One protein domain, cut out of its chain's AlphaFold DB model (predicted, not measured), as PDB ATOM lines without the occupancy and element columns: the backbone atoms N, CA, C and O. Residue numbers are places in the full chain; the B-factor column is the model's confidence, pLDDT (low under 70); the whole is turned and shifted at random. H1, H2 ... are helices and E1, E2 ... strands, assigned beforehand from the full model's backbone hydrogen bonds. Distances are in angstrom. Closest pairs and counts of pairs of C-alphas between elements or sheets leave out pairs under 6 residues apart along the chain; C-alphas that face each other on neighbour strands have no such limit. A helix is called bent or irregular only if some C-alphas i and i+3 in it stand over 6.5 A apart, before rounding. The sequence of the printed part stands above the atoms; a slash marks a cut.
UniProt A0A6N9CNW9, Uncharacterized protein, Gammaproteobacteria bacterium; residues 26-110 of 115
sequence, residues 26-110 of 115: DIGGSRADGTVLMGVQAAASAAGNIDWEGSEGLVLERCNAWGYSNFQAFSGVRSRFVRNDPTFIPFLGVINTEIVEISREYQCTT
ATOM      1  N   ASP A  26     153.149 166.936 216.775       92.56
ATOM      2  CA  ASP A  26     153.868 165.921 217.559       92.56
ATOM      3  C   ASP A  26     155.365 165.978 217.217       92.56
ATOM      4  O   ASP A  26     155.766 165.764 216.068       92.56
ATOM      5  N   ILE A  27     156.183 166.302 218.218       94.06
ATOM      6  CA  ILE A  27     157.647 166.354 218.123       94.06
ATOM      7  C   ILE A  27     158.322 165.216 218.896       94.06
ATOM      8  O   ILE A  27     159.552 165.137 218.920       94.06
ATOM      9  N   GLY A  28     157.549 164.326 219.525       92.19
ATOM     10  CA  GLY A  28     158.064 163.175 220.251       92.19
ATOM     11  C   GLY A  28     157.246 162.794 221.482       92.19
ATOM     12  O   GLY A  28     156.042 163.006 221.579       92.19
ATOM     13  N   GLY A  29     157.926 162.177 222.443       91.12
ATOM     14  CA  GLY A  29     157.318 161.613 223.646       91.12
ATOM     15  C   GLY A  29     157.814 160.198 223.913       91.12
ATOM     16  O   GLY A  29     158.627 159.652 223.160       91.12
ATOM     17  N   SER A  30     157.327 159.598 224.992       93.19
ATOM     18  CA  SER A  30     157.715 158.259 225.423       93.19
ATOM     19  C   SER A  30     156.479 157.418 225.685       93.19
ATOM     20  O   SER A  30     155.715 157.680 226.609       93.19
ATOM     21  N   ARG A  31     156.307 156.340 224.912       91.88
ATOM     22  CA  ARG A  31     155.241 155.361 225.171       91.88
ATOM     23  C   ARG A  31     155.413 154.677 226.529       91.88
ATOM     24  O   ARG A  31     154.419 154.356 227.163       91.88
ATOM     25  N   ALA A  32     156.657 154.428 226.946       91.25
ATOM     26  CA  ALA A  32     156.948 153.751 228.209       91.25
ATOM     27  C   ALA A  32     156.548 154.608 229.419       91.25
ATOM     28  O   ALA A  32     156.031 154.073 230.395       91.25
ATOM     29  N   ASP A  33     156.737 155.926 229.313       89.69
ATOM     30  CA  ASP A  33     156.352 156.890 230.350       89.69
ATOM     31  C   ASP A  33     154.918 157.417 230.159       89.69
ATOM     32  O   ASP A  33     154.374 158.088 231.032       89.69
ATOM     33  N   GLY A  34     154.283 157.101 229.025       92.12
ATOM     34  CA  GLY A  34     152.950 157.572 228.662       92.12
ATOM     35  C   GLY A  34     152.911 159.069 228.357       92.12
ATOM     36  O   GLY A  34     151.927 159.712 228.689       92.12
ATOM     37  N   THR A  35     153.956 159.639 227.760       94.00
ATOM     38  CA  THR A  35     154.054 161.080 227.481       94.00
ATOM     39  C   THR A  35     154.043 161.380 225.984       94.00
ATOM     40  O   THR A  35     154.657 160.667 225.187       94.00
ATOM     41  N   VAL A  36     153.376 162.466 225.596       95.00
ATOM     42  CA  VAL A  36     153.348 163.023 224.236       95.00
ATOM     43  C   VAL A  36     153.860 164.456 224.294       95.00
ATOM     44  O   VAL A  36     153.408 165.251 225.118       95.00
ATOM     45  N   LEU A  37     154.811 164.792 223.426       95.19
ATOM     46  CA  LEU A  37     155.407 166.118 223.353       95.19
ATOM     47  C   LEU A  37     154.926 166.816 222.083       95.19
ATOM     48  O   LEU A  37     155.284 166.428 220.973       95.19
ATOM     49  N   MET A  38     154.143 167.876 222.260       95.62
ATOM     50  CA  MET A  38     153.699 168.736 221.166       95.62
ATOM     51  C   MET A  38     154.566 169.983 221.120       95.62
ATOM     52  O   MET A  38     154.920 170.525 222.170       95.62
ATOM     53  N   GLY A  39     154.876 170.489 219.932       94.94
ATOM     54  CA  GLY A  39     155.639 171.720 219.819       94.94
ATOM     55  C   GLY A  39     155.526 172.421 218.481       94.94
ATOM     56  O   GLY A  39     154.932 171.926 217.526       94.94
ATOM     57  N   VAL A  40     156.089 173.624 218.447       95.19
ATOM     58  CA  VAL A  40     156.189 174.446 217.247       95.19
ATOM     59  C   VAL A  40     157.404 175.363 217.318       95.19
ATOM     60  O   VAL A  40     157.795 175.811 218.395       95.19
ATOM     61  N   GLN A  41     157.991 175.663 216.162       93.75
ATOM     62  CA  GLN A  41     159.000 176.708 216.033       93.75
ATOM     63  C   GLN A  41     158.349 177.979 215.500       93.75
ATOM     64  O   GLN A  41     157.792 177.986 214.403       93.75
ATOM     65  N   ALA A  42     158.425 179.053 216.277       92.31
ATOM     66  CA  ALA A  42     157.829 180.335 215.931       92.31
ATOM     67  C   ALA A  42     158.717 181.491 216.396       92.31
ATOM     68  O   ALA A  42     159.630 181.317 217.206       92.31
ATOM     69  N   ALA A  43     158.440 182.692 215.891       91.19
ATOM     70  CA  ALA A  43     159.030 183.896 216.457       91.19
ATOM     71  C   ALA A  43     158.622 184.028 217.933       91.19
ATOM     72  O   ALA A  43     157.463 183.784 218.272       91.19
ATOM     73  N   ALA A  44     159.537 184.468 218.799       86.88
ATOM     74  CA  ALA A  44     159.248 184.650 220.226       86.88
ATOM     75  C   ALA A  44     158.041 185.580 220.477       86.88
ATOM     76  O   ALA A  44     157.266 185.371 221.409       86.88
ATOM     77  N   SER A  45     157.825 186.559 219.595       86.06
ATOM     78  CA  SER A  45     156.674 187.470 219.623       86.06
ATOM     79  C   SER A  45     155.328 186.806 219.300       86.06
ATOM     80  O   SER A  45     154.286 187.357 219.645       86.06
ATOM     81  N   ALA A  46     155.327 185.633 218.663       85.81
ATOM     82  CA  ALA A  46     154.124 184.893 218.282       85.81
ATOM     83  C   ALA A  46     153.702 183.838 219.320       85.81
ATOM     84  O   ALA A  46     152.706 183.149 219.109       85.81
ATOM     85  N   ALA A  47     154.411 183.723 220.450       82.62
ATOM     86  CA  ALA A  47     154.147 182.715 221.481       82.62
ATOM     87  C   ALA A  47     152.704 182.741 222.029       82.62
ATOM     88  O   ALA A  47     152.169 181.700 222.401       82.62
ATOM     89  N   GLY A  48     152.060 183.915 222.056       84.44
ATOM     90  CA  GLY A  48     150.672 184.076 222.507       84.44
ATOM     91  C   GLY A  48     149.601 183.609 221.511       84.44
ATOM     92  O   GLY A  48     148.444 183.505 221.895       84.44
ATOM     93  N   ASN A  49     149.973 183.312 220.261       89.25
ATOM     94  CA  ASN A  49     149.047 182.900 219.196       89.25
ATOM     95  C   ASN A  49     149.057 181.379 218.956       89.25
ATOM     96  O   ASN A  49     148.576 180.912 217.923       89.25
ATOM     97  N   ILE A  50     149.668 180.606 219.859       91.31
ATOM     98  CA  ILE A  50     149.749 179.149 219.740       91.31
ATOM     99  C   ILE A  50     148.446 178.531 220.239       91.31
ATOM    100  O   ILE A  50     148.060 178.729 221.392       91.31
ATOM    101  N   ASP A  51     147.805 177.750 219.376       92.31
ATOM    102  CA  ASP A  51     146.558 177.055 219.677       92.31
ATOM    103  C   ASP A  51     146.841 175.649 220.216       92.31
ATOM    104  O   ASP A  51     146.955 174.671 219.476       92.31
ATOM    105  N   TRP A  52     147.001 175.560 221.536       91.31
ATOM    106  CA  TRP A  52     147.216 174.283 222.218       91.31
ATOM    107  C   TRP A  52     145.969 173.404 222.216       91.31
ATOM    108  O   TRP A  52     146.104 172.189 222.101       91.31
ATOM    109  N   GLU A  53     144.787 174.008 222.324       91.50
ATOM    110  CA  GLU A  53     143.506 173.298 222.363       91.50
ATOM    111  C   GLU A  53     143.242 172.610 221.020       91.50
ATOM    112  O   GLU A  53     142.943 171.419 220.977       91.50
ATOM    113  N   GLY A  54     143.508 173.295 219.905       90.50
ATOM    114  CA  GLY A  54     143.428 172.706 218.568       90.50
ATOM    115  C   GLY A  54     144.366 171.511 218.346       90.50
ATOM    116  O   GLY A  54     144.106 170.682 217.475       90.50
ATOM    117  N   SER A  55     145.435 171.373 219.141       91.06
ATOM    118  CA  SER A  55     146.365 170.235 219.057       91.06
ATOM    119  C   SER A  55     145.968 169.027 219.911       91.06
ATOM    120  O   SER A  55     146.538 167.948 219.746       91.06
ATOM    121  N   GLU A  56     144.971 169.163 220.788       92.50
ATOM    122  CA  GLU A  56     144.554 168.103 221.712       92.50
ATOM    123  C   GLU A  56     144.018 166.857 220.998       92.50
ATOM    124  O   GLU A  56     144.249 165.736 221.451       92.50
ATOM    125  N   GLY A  57     143.389 167.023 219.831       93.31
ATOM    126  CA  GLY A  57     142.962 165.893 219.001       93.31
ATOM    127  C   GLY A  57     144.131 165.007 218.556       93.31
ATOM    128  O   GLY A  57     144.016 163.783 218.583       93.31
ATOM    129  N   LEU A  58     145.277 165.613 218.222       94.44
ATOM    130  CA  LEU A  58     146.493 164.891 217.827       94.44
ATOM    131  C   LEU A  58     147.123 164.162 219.020       94.44
ATOM    132  O   LEU A  58     147.592 163.031 218.885       94.44
ATOM    133  N   VAL A  59     147.095 164.785 220.204       95.12
ATOM    134  CA  VAL A  59     147.548 164.156 221.454       95.12
ATOM    135  C   VAL A  59     146.694 162.934 221.771       95.12
ATOM    136  O   VAL A  59     147.229 161.859 222.044       95.12
ATOM    137  N   LEU A  60     145.369 163.075 221.689       95.12
ATOM    138  CA  LEU A  60     144.439 161.983 221.940       95.12
ATOM    139  C   LEU A  60     144.627 160.842 220.937       95.12
ATOM    140  O   LEU A  60     144.684 159.685 221.340       95.12
ATOM    141  N   GLU A  61     144.769 161.150 219.647       94.69
ATOM    142  CA  GLU A  61     145.050 160.152 218.611       94.69
ATOM    143  C   GLU A  61     146.322 159.355 218.935       94.69
ATOM    144  O   GLU A  61     146.323 158.120 218.888       94.69
ATOM    145  N   ARG A  62     147.386 160.049 219.351       94.75
ATOM    146  CA  ARG A  62     148.651 159.429 219.749       94.75
ATOM    147  C   ARG A  62     148.502 158.540 220.985       94.75
ATOM    148  O   ARG A  62     148.988 157.409 220.980       94.75
ATOM    149  N   CYS A  63     147.815 159.020 222.019       94.81
ATOM    150  CA  CYS A  63     147.546 158.258 223.237       94.81
ATOM    151  C   CYS A  63     146.685 157.012 222.953       94.81
ATOM    152  O   CYS A  63     147.018 155.915 223.413       94.81
ATOM    153  N   ASN A  64     145.651 157.146 222.119       94.75
ATOM    154  CA  ASN A  64     144.793 156.043 221.682       94.75
ATOM    155  C   ASN A  64     145.582 154.968 220.929       94.75
ATOM    156  O   ASN A  64     145.404 153.776 221.186       94.75
ATOM    157  N   ALA A  65     146.518 155.365 220.060       94.50
ATOM    158  CA  ALA A  65     147.395 154.428 219.355       94.50
ATOM    159  C   ALA A  65     148.273 153.586 220.305       94.50
ATOM    160  O   ALA A  65     148.752 152.512 219.933       94.50
ATOM    161  N   TRP A  66     148.490 154.051 221.538       94.38
ATOM    162  CA  TRP A  66     149.232 153.330 222.575       94.38
ATOM    163  C   TRP A  66     148.350 152.544 223.548       94.38
ATOM    164  O   TRP A  66     148.900 151.762 224.330       94.38
ATOM    165  N   GLY A  67     147.024 152.684 223.454       92.62
ATOM    166  CA  GLY A  67     146.040 152.007 224.304       92.62
ATOM    167  C   GLY A  67     145.555 152.828 225.503       92.62
ATOM    168  O   GLY A  67     144.878 152.278 226.368       92.62
ATOM    169  N   TYR A  68     145.893 154.115 225.572       92.81
ATOM    170  CA  TYR A  68     145.324 155.044 226.551       92.81
ATOM    171  C   TYR A  68     144.003 155.613 226.031       92.81
ATOM    172  O   TYR A  68     143.775 155.604 224.829       92.81
ATOM    173  N   SER A  69     143.134 156.092 226.921       92.25
ATOM    174  CA  SER A  69     141.801 156.596 226.550       92.25
ATOM    175  C   SER A  69     141.663 158.110 226.680       92.25
ATOM    176  O   SER A  69     140.690 158.680 226.197       92.25
ATOM    177  N   ASN A  70     142.592 158.752 227.387       93.00
ATOM    178  CA  ASN A  70     142.545 160.168 227.717       93.00
ATOM    179  C   ASN A  70     143.979 160.723 227.855       93.00
ATOM    180  O   ASN A  70     144.966 159.990 227.708       93.00
ATOM    181  N   PHE A  71     144.111 162.023 228.099       93.25
ATOM    182  CA  PHE A  71     145.379 162.693 228.354       93.25
ATOM    183  C   PHE A  71     145.193 163.878 229.314       93.25
ATOM    184  O   PHE A  71     144.094 164.380 229.525       93.25
ATOM    185  N   GLN A  72     146.290 164.357 229.890       91.75
ATOM    186  CA  GLN A  72     146.327 165.547 230.729       91.75
ATOM    187  C   GLN A  72     147.597 166.348 230.442       91.75
ATOM    188  O   GLN A  72     148.665 165.775 230.258       91.75
ATOM    189  N   ALA A  73     147.525 167.680 230.438       87.56
ATOM    190  CA  ALA A  73     148.732 168.504 230.380       87.56
ATOM    191  C   ALA A  73     149.574 168.297 231.656       87.56
ATOM    192  O   ALA A  73     149.093 168.539 232.763       87.56
ATOM    193  N   PHE A  74     150.818 167.838 231.504       74.94
ATOM    194  CA  PHE A  74     151.646 167.342 232.613       74.94
ATOM    195  C   PHE A  74     152.773 168.297 233.001       74.94
ATOM    196  O   PHE A  74     153.067 168.496 234.178       74.94
ATOM    197  N   SER A  75     153.382 168.944 232.011       70.06
ATOM    198  CA  SER A  75     154.423 169.942 232.222       70.06
ATOM    199  C   SER A  75     154.007 171.193 231.467       70.06
ATOM    200  O   SER A  75     153.637 171.112 230.295       70.06
ATOM    201  N   GLY A  76     154.016 172.344 232.144       81.00
ATOM    202  CA  GLY A  76     153.708 173.630 231.520       81.00
ATOM    203  C   GLY A  76     154.540 173.891 230.255       81.00
ATOM    204  O   GLY A  76     155.461 173.152 229.911       81.00
ATOM    205  N   VAL A  77     154.219 174.968 229.547       88.69
ATOM    206  CA  VAL A  77     154.889 175.297 228.284       88.69
ATOM    207  C   VAL A  77     156.379 175.581 228.518       88.69
ATOM    208  O   VAL A  77     156.735 176.414 229.350       88.69
ATOM    209  N   ARG A  78     157.249 174.903 227.765       91.31
ATOM    210  CA  ARG A  78     158.699 175.138 227.726       91.31
ATOM    211  C   ARG A  78     159.058 175.901 226.461       91.31
ATOM    212  O   ARG A  78     158.484 175.637 225.408       91.31
ATOM    213  N   SER A  79     160.023 176.808 226.560       91.75
ATOM    214  CA  SER A  79     160.597 177.502 225.411       91.75
ATOM    215  C   SER A  79     162.105 177.286 225.354       91.75
ATOM    216  O   SER A  79     162.799 177.305 226.373       91.75
ATOM    217  N   ARG A  80     162.622 177.066 224.147       92.75
ATOM    218  CA  ARG A  80     164.049 176.916 223.879       92.75
ATOM    219  C   ARG A  80     164.432 177.762 222.676       92.75
ATOM    220  O   ARG A  80     163.795 177.682 221.631       92.75
ATOM    221  N   PHE A  81     165.511 178.526 222.798       94.25
ATOM    222  CA  PHE A  81     166.103 179.217 221.656       94.25
ATOM    223  C   PHE A  81     166.578 178.211 220.599       94.25
ATOM    224  O   PHE A  81     167.315 177.273 220.917       94.25
ATOM    225  N   VAL A  82     166.179 178.428 219.345       94.75
ATOM    226  CA  VAL A  82     166.620 177.615 218.203       94.75
ATOM    227  C   VAL A  82     167.662 178.375 217.398       94.75
ATOM    228  O   VAL A  82     168.768 177.875 217.188       94.75
ATOM    229  N   ARG A  83     167.305 179.570 216.916       94.56
ATOM    230  CA  ARG A  83     168.152 180.374 216.027       94.56
ATOM    231  C   ARG A  83     167.705 181.835 215.981       94.56
ATOM    232  O   ARG A  83     166.557 182.149 216.278       94.56
ATOM    233  N   ASN A  84     168.597 182.699 215.505       94.12
ATOM    234  CA  ASN A  84     168.243 184.041 215.049       94.12
ATOM    235  C   ASN A  84     168.045 184.022 213.534       94.12
ATOM    236  O   ASN A  84     168.868 183.448 212.820       94.12
ATOM    237  N   ASP A  85     166.974 184.651 213.061       90.69
ATOM    238  CA  ASP A  85     166.643 184.758 211.643       90.69
ATOM    239  C   ASP A  85     166.793 186.216 211.169       90.69
ATOM    240  O   ASP A  85     165.977 187.073 211.544       90.69
ATOM    241  N   PRO A  86     167.860 186.549 210.418       92.31
ATOM    242  CA  PRO A  86     168.079 187.896 209.913       92.31
ATOM    243  C   PRO A  86     167.196 188.158 208.689       92.31
ATOM    244  O   PRO A  86     167.338 187.522 207.647       92.31
ATOM    245  N   THR A  87     166.316 189.151 208.781       90.25
ATOM    246  CA  THR A  87     165.483 189.602 207.659       90.25
ATOM    247  C   THR A  87     165.924 190.988 207.212       90.25
ATOM    248  O   THR A  87     166.036 191.909 208.023       90.25
ATOM    249  N   PHE A  88     166.172 191.154 205.912       92.38
ATOM    250  CA  PHE A  88     166.478 192.458 205.330       92.38
ATOM    251  C   PHE A  88     165.191 193.189 204.946       92.38
ATOM    252  O   PHE A  88     164.410 192.692 204.134       92.38
ATOM    253  N   ILE A  89     164.998 194.389 205.492       89.06
ATOM    254  CA  ILE A  89     163.888 195.274 205.134       89.06
ATOM    255  C   ILE A  89     164.468 196.531 204.471       89.06
ATOM    256  O   ILE A  89     165.297 197.215 205.087       89.06
ATOM    257  N   PRO A  90     164.037 196.884 203.241       87.75
ATOM    258  CA  PRO A  90     164.422 198.147 202.623       87.75
ATOM    259  C   PRO A  90     164.142 199.311 203.583       87.75
ATOM    260  O   PRO A  90     163.081 199.363 204.196       87.75
ATOM    261  N   PHE A  91     165.099 200.229 203.724       89.56
ATOM    262  CA  PHE A  91     165.057 201.408 204.612       89.56
ATOM    263  C   PHE A  91     165.259 201.173 206.121       89.56
ATOM    264  O   PHE A  91     165.649 202.119 206.799       89.56
ATOM    265  N   LEU A  92     165.071 199.957 206.652       89.81
ATOM    266  CA  LEU A  92     165.309 199.647 208.077       89.81
ATOM    267  C   LEU A  92     166.582 198.821 208.334       89.81
ATOM    268  O   LEU A  92     167.043 198.749 209.471       89.81
ATOM    269  N   GLY A  93     167.178 198.234 207.295       92.50
ATOM    270  CA  GLY A  93     168.373 197.398 207.424       92.50
ATOM    271  C   GLY A  93     168.039 195.957 207.817       92.50
ATOM    272  O   GLY A  93     166.967 195.446 207.491       92.50
ATOM    273  N   VAL A  94     168.988 195.276 208.465       93.81
ATOM    274  CA  VAL A  94     168.806 193.893 208.934       93.81
ATOM    275  C   VAL A  94     168.187 193.910 210.325       93.81
ATOM    276  O   VAL A  94     168.772 194.456 211.259       93.81
ATOM    277  N   ILE A  95     167.032 193.267 210.466       91.44
ATOM    278  CA  ILE A  95     166.421 192.971 211.761       91.44
ATOM    279  C   ILE A  95     166.632 191.495 212.096       91.44
ATOM    280  O   ILE A  95     166.575 190.642 211.212       91.44
ATOM    281  N   ASN A  96     166.876 191.185 213.368       91.12
ATOM    282  CA  ASN A  96     167.007 189.807 213.835       91.12
ATOM    283  C   ASN A  96     165.715 189.392 214.526       91.12
ATOM    284  O   ASN A  96     165.292 190.045 215.479       91.12
ATOM    285  N   THR A  97     165.111 188.307 214.054       91.12
ATOM    286  CA  THR A  97     163.962 187.691 214.717       91.12
ATOM    287  C   THR A  97     164.429 186.462 215.475       91.12
ATOM    288  O   THR A  97     165.028 185.557 214.896       91.12
ATOM    289  N   GLU A  98     164.153 186.419 216.773       93.19
ATOM    290  CA  GLU A  98     164.437 185.247 217.590       93.19
ATOM    291  C   GLU A  98     163.396 184.157 217.311       93.19
ATOM    292  O   GLU A  98     162.198 184.363 217.530       93.19
ATOM    293  N   ILE A  99     163.855 183.002 216.826       93.19
ATOM    294  CA  ILE A  99     163.027 181.812 216.647       93.19
ATOM    295  C   ILE A  99     163.231 180.892 217.843       93.19
ATOM    296  O   ILE A  99     164.348 180.447 218.137       93.19
ATOM    297  N   VAL A 100     162.122 180.577 218.499       94.25
ATOM    298  CA  VAL A 100     162.058 179.694 219.658       94.25
ATOM    299  C   VAL A 100     161.230 178.460 219.325       94.25
ATOM    300  O   VAL A 100     160.246 178.525 218.591       94.25
ATOM    301  N   GLU A 101     161.636 177.326 219.878       94.44
ATOM    302  CA  GLU A 101     160.828 176.119 219.951       94.44
ATOM    303  C   GLU A 101     160.020 176.185 221.235       94.44
ATOM    304  O   GLU A 101     160.579 176.327 222.325       94.44
ATOM    305  N   ILE A 102     158.705 176.128 221.095       94.19
ATOM    306  CA  ILE A 102     157.774 176.152 222.207       94.19
ATOM    307  C   ILE A 102     157.091 174.796 222.236       94.19
ATOM    308  O   ILE A 102     156.478 174.390 221.251       94.19
ATOM    309  N   SER A 103     157.203 174.098 223.360       94.62
ATOM    310  CA  SER A 103     156.713 172.732 223.519       94.62
ATOM    311  C   SER A 103     155.878 172.571 224.781       94.62
ATOM    312  O   SER A 103     156.174 173.189 225.807       94.62
ATOM    313  N   ARG A 104     154.886 171.686 224.737       93.94
ATOM    314  CA  ARG A 104     154.075 171.276 225.883       93.94
ATOM    315  C   ARG A 104     154.019 169.757 225.947       93.94
ATOM    316  O   ARG A 104     153.842 169.091 224.929       93.94
ATOM    317  N   GLU A 105     154.168 169.234 227.155       94.69
ATOM    318  CA  GLU A 105     154.122 167.800 227.416       94.69
ATOM    319  C   GLU A 105     152.760 167.404 227.988       94.69
ATOM    320  O   GLU A 105     152.239 168.042 228.913       94.69
ATOM    321  N   TYR A 106     152.208 166.329 227.441       94.38
ATOM    322  CA  TYR A 106     150.946 165.731 227.835       94.38
ATOM    323  C   TYR A 106     151.193 164.314 228.346       94.38
ATOM    324  O   TYR A 106     151.953 163.559 227.746       94.38
ATOM    325  N   GLN A 107     150.538 163.948 229.439       94.69
ATOM    326  CA  GLN A 107     150.521 162.605 229.996       94.69
ATOM    327  C   GLN A 107     149.270 161.882 229.504       94.69
ATOM    328  O   GLN A 107     148.160 162.310 229.799       94.69
ATOM    329  N   CYS A 108     149.434 160.774 228.795       94.19
ATOM    330  CA  CYS A 108     148.356 159.855 228.476       94.19
ATOM    331  C   CYS A 108     147.850 159.164 229.750       94.19
ATOM    332  O   CYS A 108     148.630 158.734 230.606       94.19
ATOM    333  N   THR A 109     146.534 159.023 229.856       91.81
ATOM    334  CA  THR A 109     145.848 158.407 230.990       91.81
ATOM    335  C   THR A 109     144.812 157.396 230.502       91.81
ATOM    336  O   THR A 109     144.254 157.487 229.409       91.81
ATOM    337  N   THR A 110     144.583 156.366 231.306       83.75
ATOM    338  CA  THR A 110     143.409 155.498 231.194       83.75
ATOM    339  C   THR A 110     142.407 156.011 232.215       83.75
ATOM    340  O   THR A 110     142.780 156.205 233.373       83.75
TER     341      THR A 110
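What this domain is: This is residues 26 to 110 of the 115 residues of an uncharacterized protein of Gammaproteobacteria bacterium (UniProt A0A6N9CNW9). A long, twisted sheet of four strands curls round the helix H2 at one end, and at the other end the hairpin of E3 and E4 runs on past E2 and H1 as a two-stranded arm, with its turn at residues 90 to 92. The short helix H1 follows E2, and the small hairpin of E1 and E2 makes one edge of the curled part. The printed part has 85 residues, with E1, E2, H1, H2, E3 and E4 along it; the sheet's order is E1, E2, E4, E3, antiparallel throughout, and the class is mixed, helices and strands. It is loose, with a radius of gyration of the C-alphas of 16.3 A, and spans 57 by 21 by 19 A, the arm making much of the length.

How they stand to each other: The edge strand E1, residues 26 to 30, and E2, residues 35 to 43, form a hairpin, with N 30 and O 35 2.9 A apart, within hydrogen-bond range. H1, residues 44 to 49, is on the sheet at a height over the sheet of 8.2 A. H1 is irregular, with C-alphas 45 and 48 7.5 A apart. H2, residues 53 to 66, is only just irregular, with C-alphas 54 and 57 6.8 A apart; it is apart from H1. In H1 0 of 2 O i to N i+4 pairs are within range, beside 2 of 3 O i to N i+3 pairs; in H2 8 of 10 O i to N i+4 pairs are. E3, residues 70 to 89, the other edge strand, bends by 69 degrees at residue 75. It forms a hairpin with E4, residues 93 to 109; the two are antiparallel at 168 degrees, with N 72 and O 107 2.8 A apart and N 87 and O 95 2.9 A apart. E2 and E4 are antiparallel at 166 degrees, with N 38 and O 104 2.9 A apart. The sheet curls round H2; the closest C-alphas of H2 and E4 are those of Cys 63 and Cys 108, 5.5 A apart, and those of H2 and E2 are Val 36 and Val 59, 6.5 A apart. E2, H1, H2 and E3 form a split strand-helix-strand unit, two strands running the same way with E4 between them, its crossover right-handed. With H1 and H2 on one face of the sheet there are two layers.

Where its parts are: E1 begins at C-alpha 26, (153.868, 165.921, 217.559). E2 is 25.8 A long and H2 20.8 A. E3 measures 46.9 A and E4 50.8 A, ending at C-alpha 109, (145.848, 158.407, 230.990).

The domain as a whole: The C-alphas of Phe 91 and Thr 110, the two farthest apart, are 57.3 A apart. The printed part has no cut, and its links between named elements are tight. The mean pLDDT of the printed part is 91.5, and no printed residue is under 70.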